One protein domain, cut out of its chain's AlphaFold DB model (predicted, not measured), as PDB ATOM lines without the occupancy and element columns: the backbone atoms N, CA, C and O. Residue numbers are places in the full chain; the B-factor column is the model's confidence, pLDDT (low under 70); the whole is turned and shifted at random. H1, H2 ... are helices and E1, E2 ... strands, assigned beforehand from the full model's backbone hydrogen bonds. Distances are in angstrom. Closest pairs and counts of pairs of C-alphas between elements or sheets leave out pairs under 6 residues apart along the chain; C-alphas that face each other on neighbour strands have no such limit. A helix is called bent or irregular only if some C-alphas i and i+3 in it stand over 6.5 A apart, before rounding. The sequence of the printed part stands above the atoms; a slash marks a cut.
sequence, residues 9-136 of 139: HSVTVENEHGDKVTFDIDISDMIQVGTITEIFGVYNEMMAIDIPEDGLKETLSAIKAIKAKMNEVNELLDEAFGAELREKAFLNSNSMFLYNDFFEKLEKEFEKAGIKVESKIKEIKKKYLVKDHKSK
ATOM      1  N   HIS A   9     466.489 619.335 460.799       78.62
ATOM      2  CA  HIS A   9     465.477 619.558 461.829       78.62
ATOM      3  C   HIS A   9     464.096 619.629 461.194       78.62
ATOM      4  O   HIS A   9     463.911 620.353 460.226       78.62
ATOM      5  N   SER A  10     463.119 618.906 461.731       82.50
ATOM      6  CA  SER A  10     461.760 618.916 461.190       82.50
ATOM      7  C   SER A  10     460.819 619.635 462.140       82.50
ATOM      8  O   SER A  10     460.810 619.366 463.342       82.50
ATOM      9  N   VAL A  11     459.974 620.498 461.593       82.12
ATOM     10  CA  VAL A  11     458.892 621.139 462.336       82.12
ATOM     11  C   VAL A  11     457.569 620.690 461.734       82.12
ATOM     12  O   VAL A  11     457.389 620.666 460.518       82.12
ATOM     13  N   THR A  12     456.636 620.315 462.607       84.62
ATOM     14  CA  THR A  12     455.292 619.888 462.219       84.62
ATOM     15  C   THR A  12     454.254 620.887 462.715       84.62
ATOM     16  O   THR A  12     454.128 621.151 463.918       84.62
ATOM     17  N   VAL A  13     453.468 621.400 461.776       82.25
ATOM     18  CA  VAL A  13     452.315 622.269 462.020       82.25
ATOM     19  C   VAL A  13     451.049 621.474 461.780       82.25
ATOM     20  O   VAL A  13     450.986 620.674 460.853       82.25
ATOM     21  N   GLU A  14     450.049 621.698 462.618       84.94
ATOM     22  CA  GLU A  14     448.689 621.234 462.371       84.94
ATOM     23  C   GLU A  14     447.885 622.431 461.860       84.94
ATOM     24  O   GLU A  14     447.868 623.477 462.512       84.94
ATOM     25  N   ASN A  15     447.309 622.318 460.664       84.50
ATOM     26  CA  ASN A  15     446.538 623.401 460.057       84.50
ATOM     27  C   ASN A  15     445.117 623.478 460.653       84.50
ATOM     28  O   ASN A  15     444.716 622.648 461.469       84.50
ATOM     29  N   GLU A  16     444.320 624.460 460.223       78.12
ATOM     30  CA  GLU A  16     442.941 624.647 460.718       78.12
ATOM     31  C   GLU A  16     442.005 623.464 460.410       78.12
ATOM     32  O   GLU A  16     440.959 623.322 461.042       78.12
ATOM     33  N   HIS A  17     442.370 622.602 459.458       84.31
ATOM     34  CA  HIS A  17     441.623 621.394 459.114       84.31
ATOM     35  C   HIS A  17     442.074 620.158 459.911       84.31
ATOM     36  O   HIS A  17     441.476 619.092 459.767       84.31
ATOM     37  N   GLY A  18     443.100 620.282 460.761       82.38
ATOM     38  CA  GLY A  18     443.693 619.167 461.502       82.38
ATOM     39  C   GLY A  18     444.740 618.375 460.707       82.38
ATOM     40  O   GLY A  18     445.236 617.356 461.195       82.38
ATOM     41  N   ASP A  19     445.102 618.816 459.497       85.31
ATOM     42  CA  ASP A  19     446.148 618.164 458.712       85.31
ATOM     43  C   ASP A  19     447.524 618.544 459.256       85.31
ATOM     44  O   ASP A  19     447.817 619.712 459.524       85.31
ATOM     45  N   LYS A  20     448.405 617.549 459.365       86.56
ATOM     46  CA  LYS A  20     449.784 617.747 459.810       86.56
ATOM     47  C   LYS A  20     450.705 617.943 458.619       86.56
ATOM     48  O   LYS A  20     450.880 617.035 457.808       86.56
ATOM     49  N   VAL A  21     451.332 619.107 458.559       85.50
ATOM     50  CA  VAL A  21     452.314 619.473 457.543       85.50
ATOM     51  C   VAL A  21     453.679 619.553 458.206       85.50
ATOM     52  O   VAL A  21     453.889 620.337 459.131       85.50
ATOM     53  N   THR A  22     454.599 618.712 457.743       85.69
ATOM     54  CA  THR A  22     455.986 618.688 458.207       85.69
ATOM     55  C   THR A  22     456.884 619.313 457.158       85.69
ATOM     56  O   THR A  22     456.785 618.976 455.980       85.69
ATOM     57  N   PHE A  23     457.775 620.186 457.601       83.19
ATOM     58  CA  PHE A  23     458.808 620.801 456.781       83.19
ATOM     59  C   PHE A  23     460.148 620.670 457.489       83.19
ATOM     60  O   PHE A  23     460.224 620.556 458.716       83.19
ATOM     61  N   ASP A  24     461.197 620.654 456.680       83.50
ATOM     62  CA  ASP A  24     462.554 620.405 457.121       83.50
ATOM     63  C   ASP A  24     463.392 621.680 457.009       83.50
ATOM     64  O   ASP A  24     463.273 622.438 456.049       83.50
ATOM     65  N   ILE A  25     464.261 621.876 457.990       80.00
ATOM     66  CA  ILE A  25     465.253 622.937 458.079       80.00
ATOM     67  C   ILE A  25     466.608 622.275 457.868       80.00
ATOM     68  O   ILE A  25     466.955 621.319 458.574       80.00
ATOM     69  N   ASP A  26     467.366 622.783 456.904       78.19
ATOM     70  CA  ASP A  26     468.749 622.395 456.680       78.19
ATOM     71  C   ASP A  26     469.663 623.437 457.326       78.19
ATOM     72  O   ASP A  26     469.882 624.520 456.792       78.19
ATOM     73  N   ILE A  27     470.223 623.114 458.493       70.81
ATOM     74  CA  ILE A  27     471.088 624.062 459.214       70.81
ATOM     75  C   ILE A  27     472.433 624.292 458.510       70.81
ATOM     76  O   ILE A  27     473.189 625.173 458.919       70.81
ATOM     77  N   SER A  28     472.763 623.502 457.480       66.94
ATOM     78  CA  SER A  28     473.930 623.757 456.632       66.94
ATOM     79  C   SER A  28     473.664 624.823 455.565       66.94
ATOM     80  O   SER A  28     474.618 625.419 455.055       66.94
ATOM     81  N   ASP A  29     472.394 625.124 455.277       74.75
ATOM     82  CA  ASP A  29     471.999 626.217 454.395       74.75
ATOM     83  C   ASP A  29     471.974 627.544 455.168       74.75
ATOM     84  O   ASP A  29     470.998 627.938 455.809       74.75
ATOM     85  N   MET A  30     473.091 628.268 455.094       69.25
ATOM     86  CA  MET A  30     473.242 629.565 455.754       69.25
ATOM     87  C   MET A  30     472.281 630.637 455.222       69.25
ATOM     88  O   MET A  30     472.001 631.590 455.949       69.25
ATOM     89  N   ILE A  31     471.792 630.506 453.981       75.56
ATOM     90  CA  ILE A  31     470.811 631.439 453.414       75.56
ATOM     91  C   ILE A  31     469.470 631.184 454.092       75.56
ATOM     92  O   ILE A  31     468.915 632.108 454.679       75.56
ATOM     93  N   GLN A  32     469.014 629.927 454.117       79.38
ATOM     94  CA  GLN A  32     467.775 629.546 454.798       79.38
ATOM     95  C   GLN A  32     467.795 629.952 456.283       79.38
ATOM     96  O   GLN A  32     466.844 630.552 456.782       79.38
ATOM     97  N   VAL A  33     468.897 629.686 456.993       79.31
ATOM     98  CA  VAL A  33     469.066 630.078 458.404       79.31
ATOM     99  C   VAL A  33     469.037 631.602 458.588       79.31
ATOM    100  O   VAL A  33     468.432 632.099 459.546       79.31
ATOM    101  N   GLY A  34     469.666 632.351 457.677       76.69
ATOM    102  CA  GLY A  34     469.639 633.813 457.663       76.69
ATOM    103  C   GLY A  34     468.221 634.355 457.499       76.69
ATOM    104  O   GLY A  34     467.768 635.129 458.343       76.69
ATOM    105  N   THR A  35     467.493 633.867 456.492       85.12
ATOM    106  CA  THR A  35     466.098 634.245 456.232       85.12
ATOM    107  C   THR A  35     465.201 633.910 457.423       85.12
ATOM    108  O   THR A  35     464.429 634.752 457.864       85.12
ATOM    109  N   ILE A  36     465.344 632.734 458.045       84.50
ATOM    110  CA  ILE A  36     464.558 632.372 459.240       84.50
ATOM    111  C   ILE A  36     464.824 633.329 460.409       84.50
ATOM    112  O   ILE A  36     463.896 633.732 461.114       84.50
ATOM    113  N   THR A  37     466.078 633.738 460.606       82.56
ATOM    114  CA  THR A  37     466.433 634.716 461.645       82.56
ATOM    115  C   THR A  37     465.790 636.080 461.373       82.56
ATOM    116  O   THR A  37     465.308 636.734 462.302       82.56
ATOM    117  N   GLU A  38     465.728 636.494 460.107       87.50
ATOM    118  CA  GLU A  38     465.040 637.712 459.674       87.50
ATOM    119  C   GLU A  38     463.525 637.628 459.901       87.50
ATOM    120  O   GLU A  38     462.951 638.557 460.472       87.50
ATOM    121  N   ILE A  39     462.900 636.482 459.593       89.56
ATOM    122  CA  ILE A  39     461.477 636.235 459.870       89.56
ATOM    123  C   ILE A  39     461.169 636.484 461.351       89.56
ATOM    124  O   ILE A  39     460.218 637.199 461.674       89.56
ATOM    125  N   PHE A  40     461.984 635.947 462.268       85.06
ATOM    126  CA  PHE A  40     461.819 636.209 463.701       85.06
ATOM    127  C   PHE A  40     461.953 637.701 464.034       85.06
ATOM    128  O   PHE A  40     461.230 638.209 464.893       85.06
ATOM    129  N   GLY A  41     462.858 638.422 463.373       85.69
ATOM    130  CA  GLY A  41     463.002 639.871 463.508       85.69
ATOM    131  C   GLY A  41     461.713 640.619 463.167       85.69
ATOM    132  O   GLY A  41     461.182 641.335 464.020       85.69
ATOM    133  N   VAL A  42     461.185 640.392 461.964       89.81
ATOM    134  CA  VAL A  42     459.963 641.034 461.451       89.81
ATOM    135  C   VAL A  42     458.736 640.636 462.272       89.81
ATOM    136  O   VAL A  42     457.918 641.490 462.625       89.81
ATOM    137  N   TYR A  43     458.622 639.362 462.650       87.12
ATOM    138  CA  TYR A  43     457.527 638.877 463.489       87.12
ATOM    139  C   TYR A  43     457.504 639.574 464.855       87.12
ATOM    140  O   TYR A  43     456.451 639.991 465.338       87.12
ATOM    141  N   ASN A  44     458.674 639.782 465.461       84.56
ATOM    142  CA  ASN A  44     458.782 640.504 466.726       84.56
ATOM    143  C   ASN A  44     458.387 641.979 466.588       84.56
ATOM    144  O   ASN A  44     457.724 642.514 467.474       84.56
ATOM    145  N   GLU A  45     458.768 642.638 465.490       88.75
ATOM    146  CA  GLU A  45     458.336 644.010 465.198       88.75
ATOM    147  C   GLU A  45     456.816 644.102 465.051       88.75
ATOM    148  O   GLU A  45     456.206 645.006 465.619       88.75
ATOM    149  N   MET A  46     456.200 643.141 464.353       88.06
ATOM    150  CA  MET A  46     454.747 643.048 464.211       88.06
ATOM    151  C   MET A  46     454.051 642.947 465.573       88.06
ATOM    152  O   MET A  46     453.100 643.679 465.840       88.06
ATOM    153  N   MET A  47     454.547 642.067 466.448       84.50
ATOM    154  CA  MET A  47     453.987 641.844 467.786       84.50
ATOM    155  C   MET A  47     454.189 643.035 468.736       84.50
ATOM    156  O   MET A  47     453.485 643.149 469.739       84.50
ATOM    157  N   ALA A  48     455.134 643.928 468.431       87.81
ATOM    158  CA  ALA A  48     455.370 645.162 469.177       87.81
ATOM    159  C   ALA A  48     454.414 646.308 468.791       87.81
ATOM    160  O   ALA A  48     454.421 647.341 469.464       87.81
ATOM    161  N   ILE A  49     453.610 646.152 467.732       86.38
ATOM    162  CA  ILE A  49     452.637 647.166 467.313       86.38
ATOM    163  C   ILE A  49     451.504 647.227 468.336       86.38
ATOM    164  O   ILE A  49     450.773 646.257 468.539       86.38
ATOM    165  N   ASP A  50     451.346 648.390 468.961       87.94
ATOM    166  CA  ASP A  50     450.252 648.645 469.890       87.94
ATOM    167  C   ASP A  50     448.948 648.903 469.126       87.94
ATOM    168  O   ASP A  50     448.924 649.660 468.149       87.94
ATOM    169  N   ILE A  51     447.865 648.262 469.563       86.56
ATOM    170  CA  ILE A  51     446.532 648.482 469.006       86.56
ATOM    171  C   ILE A  51     445.798 649.404 469.980       86.56
ATOM    172  O   ILE A  51     445.404 648.944 471.052       86.56
ATOM    173  N   PRO A  52     445.613 650.688 469.634       86.31
ATOM    174  CA  PRO A  52     444.942 651.623 470.521       86.31
ATOM    175  C   PRO A  52     443.484 651.203 470.740       86.31
ATOM    176  O   PRO A  52     442.790 650.824 469.791       86.31
ATOM    177  N   GLU A  53     443.048 651.279 472.000       78.06
ATOM    178  CA  GLU A  53     441.688 650.931 472.443       78.06
ATOM    179  C   GLU A  53     440.645 651.951 471.954       78.06
ATOM    180  O   GLU A  53     439.493 651.592 471.710       78.06
ATOM    181  N   ASP A  54     441.076 653.195 471.722       82.25
ATOM    182  CA  ASP A  54     440.239 654.311 471.297       82.25
ATOM    183  C   ASP A  54     440.708 654.893 469.955       82.25
ATOM    184  O   ASP A  54     441.904 655.048 469.701       82.25
ATOM    185  N   GLY A  55     439.750 655.288 469.112       83.19
ATOM    186  CA  GLY A  55     440.018 655.966 467.840       83.19
ATOM    187  C   GLY A  55     440.095 655.017 466.644       83.19
ATOM    188  O   GLY A  55     441.125 654.423 466.339       83.19
ATOM    189  N   LEU A  56     438.993 654.933 465.886       88.69
ATOM    190  CA  LEU A  56     438.879 654.063 464.706       88.69
ATOM    191  C   LEU A  56     440.018 654.276 463.695       88.69
ATOM    192  O   LEU A  56     440.476 653.323 463.067       88.69
ATOM    193  N   LYS A  57     440.471 655.518 463.502       91.12
ATOM    194  CA  LYS A  57     441.513 655.843 462.520       91.12
ATOM    195  C   LYS A  57     442.871 655.291 462.954       91.12
ATOM    196  O   LYS A  57     443.599 654.744 462.126       91.12
ATOM    197  N   GLU A  58     443.189 655.424 464.230       89.00
ATOM    198  CA  GLU A  58     444.416 654.963 464.861       89.00
ATOM    199  C   GLU A  58     444.440 653.430 464.899       89.00
ATOM    200  O   GLU A  58     445.412 652.826 464.442       89.00
ATOM    201  N   THR A  59     443.332 652.792 465.292       88.44
ATOM    202  CA  THR A  59     443.165 651.332 465.238       88.44
ATOM    203  C   THR A  59     443.332 650.803 463.810       88.44
ATOM    204  O   THR A  59     444.074 649.850 463.578       88.44
ATOM    205  N   LEU A  60     442.711 651.444 462.810       89.12
ATOM    206  CA  LEU A  60     442.882 651.068 461.400       89.12
ATOM    207  C   LEU A  60     444.328 651.246 460.922       89.12
ATOM    208  O   LEU A  60     444.794 650.467 460.090       89.12
ATOM    209  N   SER A  61     445.037 652.260 461.419       91.12
ATOM    210  CA  SER A  61     446.450 652.469 461.103       91.12
ATOM    211  C   SER A  61     447.321 651.351 461.680       91.12
ATOM    212  O   SER A  61     448.158 650.807 460.960       91.12
ATOM    213  N   ALA A  62     447.081 650.955 462.935       89.94
ATOM    214  CA  ALA A  62     447.768 649.832 463.573       89.94
ATOM    215  C   ALA A  62     447.509 648.514 462.826       89.94
ATOM    216  O   ALA A  62     448.451 647.805 462.476       89.94
ATOM    217  N   ILE A  63     446.251 648.229 462.466       89.00
ATOM    218  CA  ILE A  63     445.885 647.035 461.684       89.00
ATOM    219  C   ILE A  63     446.600 647.013 460.326       89.00
ATOM    220  O   ILE A  63     447.080 645.964 459.896       89.00
ATOM    221  N   LYS A  64     446.705 648.157 459.635       90.69
ATOM    222  CA  LYS A  64     447.442 648.243 458.363       90.69
ATOM    223  C   LYS A  64     448.933 647.968 458.541       90.69
ATOM    224  O   LYS A  64     449.508 647.288 457.696       90.69
ATOM    225  N   ALA A  65     449.538 648.468 459.617       92.12
ATOM    226  CA  ALA A  65     450.941 648.209 459.931       92.12
ATOM    227  C   ALA A  65     451.185 646.720 460.236       92.12
ATOM    228  O   ALA A  65     452.100 646.128 459.669       92.12
ATOM    229  N   ILE A  66     450.310 646.091 461.033       90.06
ATOM    230  CA  ILE A  66     450.346 644.644 461.307       90.06
ATOM    231  C   ILE A  66     450.220 643.855 460.004       90.06
ATOM    232  O   ILE A  66     451.014 642.959 459.750       90.06
ATOM    233  N   LYS A  67     449.263 644.215 459.142       89.62
ATOM    234  CA  LYS A  67     449.079 643.551 457.846       89.62
ATOM    235  C   LYS A  67     450.316 643.674 456.951       89.62
ATOM    236  O   LYS A  67     450.681 642.700 456.305       89.62
ATOM    237  N   ALA A  68     450.945 644.849 456.896       91.56
ATOM    238  CA  ALA A  68     452.163 645.047 456.114       91.56
ATOM    239  C   ALA A  68     453.298 644.142 456.614       91.56
ATOM    240  O   ALA A  68     453.926 643.462 455.810       91.56
ATOM    241  N   LYS A  69     453.486 644.058 457.937       92.38
ATOM    242  CA  LYS A  69     454.475 643.161 458.544       92.38
ATOM    243  C   LYS A  69     454.138 641.680 458.362       92.38
ATOM    244  O   LYS A  69     455.037 640.884 458.137       92.38
ATOM    245  N   MET A  70     452.860 641.306 458.392       90.00
ATOM    246  CA  MET A  70     452.435 639.931 458.104       90.00
ATOM    247  C   MET A  70     452.735 639.536 456.652       90.00
ATOM    248  O   MET A  70     453.152 638.414 456.394       90.00
ATOM    249  N   ASN A  71     452.559 640.455 455.698       90.44
ATOM    250  CA  ASN A  71     452.949 640.198 454.313       90.44
ATOM    251  C   ASN A  71     454.465 639.991 454.185       90.44
ATOM    252  O   ASN A  71     454.875 639.042 453.532       90.44
ATOM    253  N   GLU A  72     455.268 640.821 454.853       93.19
ATOM    254  CA  GLU A  72     456.733 640.683 454.898       93.19
ATOM    255  C   GLU A  72     457.149 639.329 455.510       93.19
ATOM    256  O   GLU A  72     457.988 638.626 454.956       93.19
ATOM    257  N   VAL A  73     456.490 638.892 456.592       90.88
ATOM    258  CA  VAL A  73     456.677 637.545 457.165       90.88
ATOM    259  C   VAL A  73     456.349 636.453 456.147       90.88
ATOM    260  O   VAL A  73     457.107 635.497 456.022       90.88
ATOM    261  N   ASN A  74     455.240 636.577 455.417       89.69
ATOM    262  CA  ASN A  74     454.831 635.583 454.423       89.69
ATOM    263  C   ASN A  74     455.804 635.494 453.244       89.69
ATOM    264  O   ASN A  74     456.087 634.393 452.785       89.69
ATOM    265  N   GLU A  75     456.329 636.626 452.777       91.25
ATOM    266  CA  GLU A  75     457.351 636.665 451.726       91.25
ATOM    267  C   GLU A  75     458.624 635.946 452.184       91.25
ATOM    268  O   GLU A  75     459.100 635.041 451.504       91.25
ATOM    269  N   LEU A  76     459.107 636.251 453.391       91.69
ATOM    270  CA  LEU A  76     460.289 635.598 453.953       91.69
ATOM    271  C   LEU A  76     460.065 634.101 454.253       91.69
ATOM    272  O   LEU A  76     460.991 633.298 454.136       91.69
ATOM    273  N   LEU A  77     458.846 633.690 454.625       90.25
ATOM    274  CA  LEU A  77     458.486 632.271 454.768       90.25
ATOM    275  C   LEU A  77     458.523 631.546 453.422       90.25
ATOM    276  O   LEU A  77     459.070 630.445 453.347       90.25
ATOM    277  N   ASP A  78     457.971 632.165 452.378       90.44
ATOM    278  CA  ASP A  78     458.002 631.624 451.022       90.44
ATOM    279  C   ASP A  78     459.457 631.543 450.501       90.44
ATOM    280  O   ASP A  78     459.797 630.595 449.795       90.44
ATOM    281  N   GLU A  79     460.346 632.463 450.892       89.69
ATOM    282  CA  GLU A  79     461.784 632.398 450.580       89.69
ATOM    283  C   GLU A  79     462.521 631.288 451.345       89.69
ATOM    284  O   GLU A  79     463.312 630.551 450.754       89.69
ATOM    285  N   ALA A  80     462.261 631.135 452.646       86.50
ATOM    286  CA  ALA A  80     462.949 630.156 453.487       86.50
ATOM    287  C   ALA A  80     462.481 628.712 453.244       86.50
ATOM    288  O   ALA A  80     463.277 627.776 453.331       86.50
ATOM    289  N   PHE A  81     461.189 628.510 452.978       85.88
ATOM    290  CA  PHE A  81     460.564 627.181 452.952       85.88
ATOM    291  C   PHE A  81     459.831 626.870 451.642       85.88
ATOM    292  O   PHE A  81     459.331 625.756 451.469       85.88
ATOM    293  N   GLY A  82     459.760 627.828 450.716       85.69
ATOM    294  CA  GLY A  82     458.872 627.756 449.562       85.69
ATOM    295  C   GLY A  82     457.421 628.085 449.925       85.69
ATOM    296  O   GLY A  82     456.997 628.000 451.079       85.69
ATOM    297  N   ALA A  83     456.615 628.383 448.903       85.00
ATOM    298  CA  ALA A  83     455.193 628.704 449.071       85.00
ATOM    299  C   ALA A  83     454.356 627.555 449.671       85.00
ATOM    300  O   ALA A  83     453.261 627.779 450.187       85.00
ATOM    301  N   GLU A  84     454.866 626.317 449.645       82.06
ATOM    302  CA  GLU A  84     454.136 625.148 450.138       82.06
ATOM    303  C   GLU A  84     453.778 625.248 451.621       82.06
ATOM    304  O   GLU A  84     452.715 624.771 452.021       82.06
ATOM    305  N   LEU A  85     454.635 625.867 452.440       83.62
ATOM    306  CA  LEU A  85     454.352 626.051 453.859       83.62
ATOM    307  C   LEU A  85     453.094 626.911 454.043       83.62
ATOM    308  O   LEU A  85     452.159 626.522 454.743       83.62
ATOM    309  N   ARG A  86     453.029 628.054 453.360       85.25
ATOM    310  CA  ARG A  86     451.883 628.964 453.424       85.25
ATOM    311  C   ARG A  86     450.619 628.352 452.838       85.25
ATOM    312  O   ARG A  86     449.541 628.495 453.415       85.25
ATOM    313  N   GLU A  87     450.746 627.640 451.725       86.06
ATOM    314  CA  GLU A  87     449.614 627.028 451.035       86.06
ATOM    315  C   GLU A  87     449.046 625.814 451.775       86.06
ATOM    316  O   GLU A  87     447.829 625.656 451.822       86.06
ATOM    317  N   LYS A  88     449.897 624.963 452.361       82.81
ATOM    318  CA  LYS A  88     449.479 623.689 452.972       82.81
ATOM    319  C   LYS A  88     449.343 623.777 454.491       82.81
ATOM    320  O   LYS A  88     448.372 623.255 455.040       82.81
ATOM    321  N   ALA A  89     450.300 624.409 455.177       82.88
ATOM    322  CA  ALA A  89     450.301 624.493 456.641       82.88
ATOM    323  C   ALA A  89     449.440 625.653 457.145       82.88
ATOM    324  O   ALA A  89     448.681 625.485 458.095       82.88
ATOM    325  N   PHE A  90     449.520 626.813 456.490       84.75
ATOM    326  CA  PHE A  90     448.717 627.973 456.880       84.75
ATOM    327  C   PHE A  90     447.433 628.130 456.065       84.75
ATOM    328  O   PHE A  90     446.589 628.917 456.464       84.75
ATOM    329  N   LEU A  91     447.243 627.399 454.958       85.38
ATOM    330  CA  LEU A  91     446.070 627.525 454.076       85.38
ATOM    331  C   LEU A  91     445.807 628.975 453.618       85.38
ATOM    332  O   LEU A  91     444.661 629.382 453.436       85.38
ATOM    333  N   ASN A  92     446.863 629.782 453.456       78.81
ATOM    334  CA  ASN A  92     446.781 631.236 453.239       78.81
ATOM    335  C   ASN A  92     446.039 632.019 454.348       78.81
ATOM    336  O   ASN A  92     445.632 633.165 454.139       78.81
ATOM    337  N   SER A  93     445.860 631.418 455.526       75.88
ATOM    338  CA  SER A  93     445.338 632.069 456.726       75.88
ATOM    339  C   SER A  93     446.325 633.125 457.222       75.88
ATOM    340  O   SER A  93     447.543 632.973 457.117       75.88
ATOM    341  N   ASN A  94     445.779 634.190 457.810       71.38
ATOM    342  CA  ASN A  94     446.530 635.209 458.551       71.38
ATOM    343  C   ASN A  94     446.285 635.082 460.065       71.38
ATOM    344  O   ASN A  94     446.397 636.058 460.809       71.38
ATOM    345  N   SER A  95     445.875 633.896 460.526       78.06
ATOM    346  CA  SER A  95     445.592 633.630 461.935       78.06
ATOM    347  C   SER A  95     446.860 633.757 462.775       78.06
ATOM    348  O   SER A  95     447.715 632.876 462.758       78.06
ATOM    349  N   MET A  96     446.966 634.824 463.573       77.56
ATOM    350  CA  MET A  96     448.125 635.029 464.452       77.56
ATOM    351  C   MET A  96     448.391 633.837 465.379       77.56
ATOM    352  O   MET A  96     449.540 633.605 465.742       77.56
ATOM    353  N   PHE A  97     447.362 633.081 465.768       79.44
ATOM    354  CA  PHE A  97     447.517 631.911 466.631       79.44
ATOM    355  C   PHE A  97     448.375 630.817 465.976       79.44
ATOM    356  O   PHE A  97     449.304 630.316 466.606       79.44
ATOM    357  N   LEU A  98     448.119 630.496 464.703       80.88
ATOM    358  CA  LEU A  98     448.879 629.472 463.975       80.88
ATOM    359  C   LEU A  98     450.335 629.882 463.774       80.88
ATOM    360  O   LEU A  98     451.235 629.065 463.955       80.88
ATOM    361  N   TYR A  99     450.573 631.153 463.440       83.56
ATOM    362  CA  TYR A  99     451.932 631.670 463.279       83.56
ATOM    363  C   TYR A  99     452.677 631.668 464.620       83.56
ATOM    364  O   TYR A  99     453.836 631.273 464.655       83.56
ATOM    365  N   ASN A 100     452.018 632.021 465.732       82.75
ATOM    366  CA  ASN A 100     452.628 631.940 467.065       82.75
ATOM    367  C   ASN A 100     453.058 630.502 467.412       82.75
ATOM    368  O   ASN A 100     454.196 630.299 467.834       82.75
ATOM    369  N   ASP A 101     452.182 629.507 467.219       82.25
ATOM    370  CA  ASP A 101     452.514 628.094 467.477       82.25
ATOM    371  C   ASP A 101     453.660 627.605 466.577       82.25
ATOM    372  O   ASP A 101     454.605 626.969 467.047       82.25
ATOM    373  N   PHE A 102     453.621 627.959 465.290       85.94
ATOM    374  CA  PHE A 102     454.698 627.667 464.348       85.94
ATOM    375  C   PHE A 102     456.035 628.261 464.800       85.94
ATOM    376  O   PHE A 102     457.019 627.529 464.893       85.94
ATOM    377  N   PHE A 103     456.078 629.560 465.114       84.69
ATOM    378  CA  PHE A 103     457.314 630.236 465.504       84.69
ATOM    379  C   PHE A 103     457.859 629.717 466.831       84.69
ATOM    380  O   PHE A 103     459.073 629.580 466.972       84.69
ATOM    381  N   GLU A 104     456.992 629.342 467.775       84.50
ATOM    382  CA  GLU A 104     457.423 628.692 469.012       84.50
ATOM    383  C   GLU A 104     458.048 627.308 468.755       84.50
ATOM    384  O   GLU A 104     459.028 626.932 469.405       84.50
ATOM    385  N   LYS A 105     457.496 626.516 467.831       84.12
ATOM    386  CA  LYS A 105     458.080 625.218 467.459       84.12
ATOM    387  C   LYS A 105     459.395 625.389 466.702       84.12
ATOM    388  O   LYS A 105     460.351 624.673 466.988       84.12
ATOM    389  N   LEU A 106     459.445 626.353 465.788       84.12
ATOM    390  CA  LEU A 106     460.633 626.681 465.008       84.12
ATOM    391  C   LEU A 106     461.782 627.145 465.910       84.12
ATOM    392  O   LEU A 106     462.899 626.652 465.774       84.12
ATOM    393  N   GLU A 107     461.499 628.009 466.890       82.75
ATOM    394  CA  GLU A 107     462.468 628.432 467.907       82.75
ATOM    395  C   GLU A 107     463.069 627.226 468.636       82.75
ATOM    396  O   GLU A 107     464.289 627.117 468.752       82.75
ATOM    397  N   LYS A 108     462.227 626.298 469.111       82.88
ATOM    398  CA  LYS A 108     462.687 625.116 469.858       82.88
ATOM    399  C   LYS A 108     463.615 624.233 469.030       82.88
ATOM    400  O   LYS A 108     464.558 623.667 469.580       82.88
ATOM    401  N   GLU A 109     463.356 624.088 467.732       81.00
ATOM    402  CA  GLU A 109     464.247 623.336 466.845       81.00
ATOM    403  C   GLU A 109     465.569 624.075 466.595       81.00
ATOM    404  O   GLU A 109     466.629 623.452 466.639       81.00
ATOM    405  N   PHE A 110     465.538 625.400 466.451       76.06
ATOM    406  CA  PHE A 110     466.746 626.222 466.333       76.06
ATOM    407  C   PHE A 110     467.617 626.180 467.597       76.06
ATOM    408  O   PHE A 110     468.840 626.046 467.508       76.06
ATOM    409  N   GLU A 111     467.004 626.212 468.784       77.56
ATOM    410  CA  GLU A 111     467.722 626.049 470.051       77.56
ATOM    411  C   GLU A 111     468.413 624.679 470.141       77.56
ATOM    412  O   GLU A 111     469.568 624.604 470.570       77.56
ATOM    413  N   LYS A 112     467.752 623.597 469.697       76.69
ATOM    414  CA  LYS A 112     468.356 622.251 469.629       76.69
ATOM    415  C   LYS A 112     469.528 622.191 468.651       76.69
ATOM    416  O   LYS A 112     470.503 621.503 468.939       76.69
ATOM    417  N   ALA A 113     469.444 622.921 467.540       68.19
ATOM    418  CA  ALA A 113     470.512 623.038 466.550       68.19
ATOM    419  C   ALA A 113     471.722 623.857 467.047       68.19
ATOM    420  O   ALA A 113     472.728 623.971 466.347       68.19
ATOM    421  N   GLY A 114     471.644 624.465 468.238       65.62
ATOM    422  CA  GLY A 114     472.688 625.347 468.764       65.62
ATOM    423  C   GLY A 114     472.724 626.724 468.094       65.62
ATOM    424  O   GLY A 114     473.616 627.524 468.391       65.62
ATOM    425  N   ILE A 115     471.745 627.029 467.236       66.81
ATOM    426  CA  ILE A 115     471.562 628.348 466.644       66.81
ATOM    427  C   ILE A 115     470.840 629.186 467.685       66.81
ATOM    428  O   ILE A 115     469.620 629.136 467.850       66.81
ATOM    429  N   LYS A 116     471.615 629.968 468.433       59.41
ATOM    430  CA  LYS A 116     471.026 630.999 469.272       59.41
ATOM    431  C   LYS A 116     470.450 632.045 468.323       59.41
ATOM    432  O   LYS A 116     471.203 632.800 467.718       59.41
ATOM    433  N   VAL A 117     469.126 632.114 468.216       58.28
ATOM    434  CA  VAL A 117     468.392 633.220 467.565       58.28
ATOM    435  C   VAL A 117     468.483 634.471 468.464       58.28
ATOM    436  O   VAL A 117     467.489 635.068 468.856       58.28
ATOM    437  N   GLU A 118     469.706 634.762 468.920       43.25
ATOM    438  CA  GLU A 118     470.079 635.412 470.172       43.25
ATOM    439  C   GLU A 118     469.063 636.462 470.659       43.25
ATOM    440  O   GLU A 118     468.907 637.541 470.099       43.25
ATOM    441  N   SER A 119     468.457 636.185 471.818       41.59
ATOM    442  CA  SER A 119     468.033 637.206 472.793       41.59
ATOM    443  C   SER A 119     466.644 637.862 472.687       41.59
ATOM    444  O   SER A 119     466.308 638.587 473.620       41.59
ATOM    445  N   LYS A 120     465.781 637.602 471.689       43.16
ATOM    446  CA  LYS A 120     464.463 638.301 471.611       43.16
ATOM    447  C   LYS A 120     463.238 637.554 472.156       43.16
ATOM    448  O   LYS A 120     462.264 638.189 472.555       43.16
ATOM    449  N   ILE A 121     463.272 636.230 472.267       43.19
ATOM    450  CA  ILE A 121     462.044 635.471 472.568       43.19
ATOM    451  C   ILE A 121     461.724 635.422 474.079       43.19
ATOM    452  O   ILE A 121     460.564 635.328 474.497       43.19
ATOM    453  N   LYS A 122     462.731 635.642 474.939       39.25
ATOM    454  CA  LYS A 122     462.547 635.714 476.401       39.25
ATOM    455  C   LYS A 122     461.765 636.940 476.895       39.25
ATOM    456  O   LYS A 122     461.241 636.880 478.008       39.25
ATOM    457  N   GLU A 123     461.636 638.012 476.111       41.38
ATOM    458  CA  GLU A 123     460.796 639.162 476.496       41.38
ATOM    459  C   GLU A 123     459.322 638.985 476.107       41.38
ATOM    460  O   GLU A 123     458.437 639.382 476.868       41.38
ATOM    461  N   ILE A 124     459.036 638.311 474.989       44.56
ATOM    462  CA  ILE A 124     457.666 638.164 474.473       44.56
ATOM    463  C   ILE A 124     456.873 637.151 475.311       44.56
ATOM    464  O   ILE A 124     455.767 637.461 475.763       44.56
ATOM    465  N   LYS A 125     457.465 636.004 475.682       41.03
ATOM    466  CA  LYS A 125     456.796 635.030 476.573       41.03
ATOM    467  C   LYS A 125     456.435 635.611 477.946       41.03
ATOM    468  O   LYS A 125     455.421 635.234 478.527       41.03
ATOM    469  N   LYS A 126     457.218 636.563 478.467       42.72
ATOM    470  CA  LYS A 126     456.995 637.137 479.806       42.72
ATOM    471  C   LYS A 126     455.926 638.236 479.832       42.72
ATOM    472  O   LYS A 126     455.346 638.474 480.888       42.72
ATOM    473  N   LYS A 127     455.642 638.888 478.698       44.41
ATOM    474  CA  LYS A 127     454.666 639.990 478.622       44.41
ATOM    475  C   LYS A 127     453.247 639.522 478.276       44.41
ATOM    476  O   LYS A 127     452.295 640.111 478.783       44.41
ATOM    477  N   TYR A 128     453.101 638.451 477.489       46.81
ATOM    478  CA  TYR A 128     451.790 638.026 476.973       46.81
ATOM    479  C   TYR A 128     451.150 636.843 477.728       46.81
ATOM    480  O   TYR A 128     449.928 636.792 477.798       46.81
ATOM    481  N   LEU A 129     451.915 635.994 478.438       41.38
ATOM    482  CA  LEU A 129     451.337 634.997 479.369       41.38
ATOM    483  C   LEU A 129     450.828 635.612 480.689       41.38
ATOM    484  O   LEU A 129     449.965 635.045 481.352       41.38
ATOM    485  N   VAL A 130     451.335 636.786 481.085       41.16
ATOM    486  CA  VAL A 130     450.918 637.454 482.336       41.16
ATOM    487  C   VAL A 130     449.652 638.301 482.140       41.16
ATOM    488  O   VAL A 130     448.912 638.520 483.100       41.16
ATOM    489  N   LYS A 131     449.357 638.748 480.910       40.50
ATOM    490  CA  LYS A 131     448.134 639.513 480.615       40.50
ATOM    491  C   LYS A 131     446.883 638.642 480.464       40.50
ATOM    492  O   LYS A 131     445.797 639.145 480.726       40.50
ATOM    493  N   ASP A 132     447.021 637.352 480.157       38.47
ATOM    494  CA  ASP A 132     445.863 636.448 480.062       38.47
ATOM    495  C   ASP A 132     445.394 635.924 481.440       38.47
ATOM    496  O   ASP A 132     444.231 635.574 481.633       38.47
ATOM    497  N   HIS A 133     446.273 635.960 482.453       36.22
ATOM    498  CA  HIS A 133     445.939 635.567 483.830       36.22
ATOM    499  C   HIS A 133     445.557 636.724 484.763       36.22
ATOM    500  O   HIS A 133     444.862 636.484 485.746       36.22
ATOM    501  N   LYS A 134     445.953 637.977 484.488       37.03
ATOM    502  CA  LYS A 134     445.600 639.111 485.371       37.03
ATOM    503  C   LYS A 134     444.228 639.731 485.109       37.03
ATOM    504  O   LYS A 134     443.730 640.436 485.975       37.03
ATOM    505  N   SER A 135     443.590 639.425 483.983       39.03
ATOM    506  CA  SER A 135     442.237 639.913 483.667       39.03
ATOM    507  C   SER A 135     441.122 639.042 484.263       39.03
ATOM    508  O   SER A 135     439.949 639.356 484.092       39.03
ATOM    509  N   LYS A 136     441.470 637.940 484.948       39.72
ATOM    510  CA  LYS A 136     440.509 637.057 485.635       39.72
ATOM    511  C   LYS A 136     440.491 637.197 487.160       39.72
ATOM    512  O   LYS A 136     439.584 636.653 487.772       39.72
TER     513      LYS A 136
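AT A GLANCE: This is residues 9 to 136 of the 139 residues of an uncharacterized protein of Erysipelothrix sp. HDW6A (UniProt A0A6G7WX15). A small two-stranded hairpin, E1 and E2, stands across from a long helical hairpin, H1 and H2, which makes most of the length; H4 runs between strand E1 and helix H1, and short H3 packs on E2 and on the last part of H2. Helix H5 extends along the outside of this body, and residues 126 to 136, of which 126 to 134 belong to H5, stick out free of it. The printed part has 128 residues with two named strands and five named helices, in the order E1, E2, H1, H2, H3, H4, H5; the sheet E1 - E2 is antiparallel, and the class is mostly helix. The whole is compact by its radius of gyration of the C-alphas, 15.5 A, yet elongated in outline, with spans of 47 by 28 by 28 A.

IN THESE COORDINATES: Strand E1, residues 9 to 14, begins at C-alpha 9, (465.477, 619.558, 461.829), and is 16.9 A long from first to last C-alpha. Strand E2, residues 20 to 26, is 19.8 A long. Helix H1, residues 30 to 47, is 25.8 A long. The longest helix, H2, residues 56 to 81, runs 36.5 A from C-alpha 56 at (438.879, 654.063, 464.706) to C-alpha 81 at (460.564, 627.181, 452.952). Helix H3 is residues 83 to 89 and measures 9.9 A. Helix H4, residues 96 to 112, is 24.5 A long. Helix H5, residues 121 to 134, is 21.2 A long and ends at C-alpha 134, (445.600, 639.111, 485.371); it is neither bent nor irregular, but only just: C-alphas 126 and 129 are 6.1 A apart.

HOW THE PARTS SIT: E1 and E2 form a hairpin and are antiparallel neighbours, their directions 157 degrees apart. N 11 and O 23, at 2.9 A, and N 25 and O 9, at 2.7 A, are among the pairs within hydrogen-bond range. H4 has 8 pairs of C-alphas within 8 A of E1, the closest those of Val 13 and Phe 102, 6.3 A apart, while H4 and E2 are apart. H3 has 5 such pairs with E2, the closest those of Val 21 and Ala 89, at 5.5 A. H3 touches H2, which meets it with residues 74 to 78 alone; the closest C-alphas are those of Asp 78 and Arg 86, 7.1 A apart, and the two helices stand about perpendicular, at 73 degrees. H1 and H2 form a helical hairpin and touch along 28 pairs of C-alphas within 8 A, the closest those of Gln 32 and Ala 80, 5.0 A apart, with a shallow tilt of 13 degrees, opposite ways. H4 and H1 are close but not clearly touching: the closest C-alphas, of Phe 40 and Phe 103, are 7.7 A apart, at a steep tilt of 43 degrees, opposite ways. H5 touches no helix; it is only just apart from H1, at 8.2 A, and from H4, at 8.5 A. In H1, H2, H3 and H4 every O i to N i+4 pair is within hydrogen-bond range; H5 has 4 of 10 such pairs, and 3 of 11 O i to N i+3 pairs.

THE WHOLE: The two C-alphas farthest apart are those of Ser 28 and Gly 55, at 48.1 A. Without residues 126 to 136 the body has 117 residues and spans 47 by 33 by 23 A. The printed part has no cut, and no link is long: E1 to E2, E2 to H1 and H2 to H3 are tight, and H1 to H2, H3 to H4 and H4 to H5 are short. The mean pLDDT of the printed part is 77.1; residue 28, residue 30 and residues 113 to 136 are under 70, and the mean of H5 is 41.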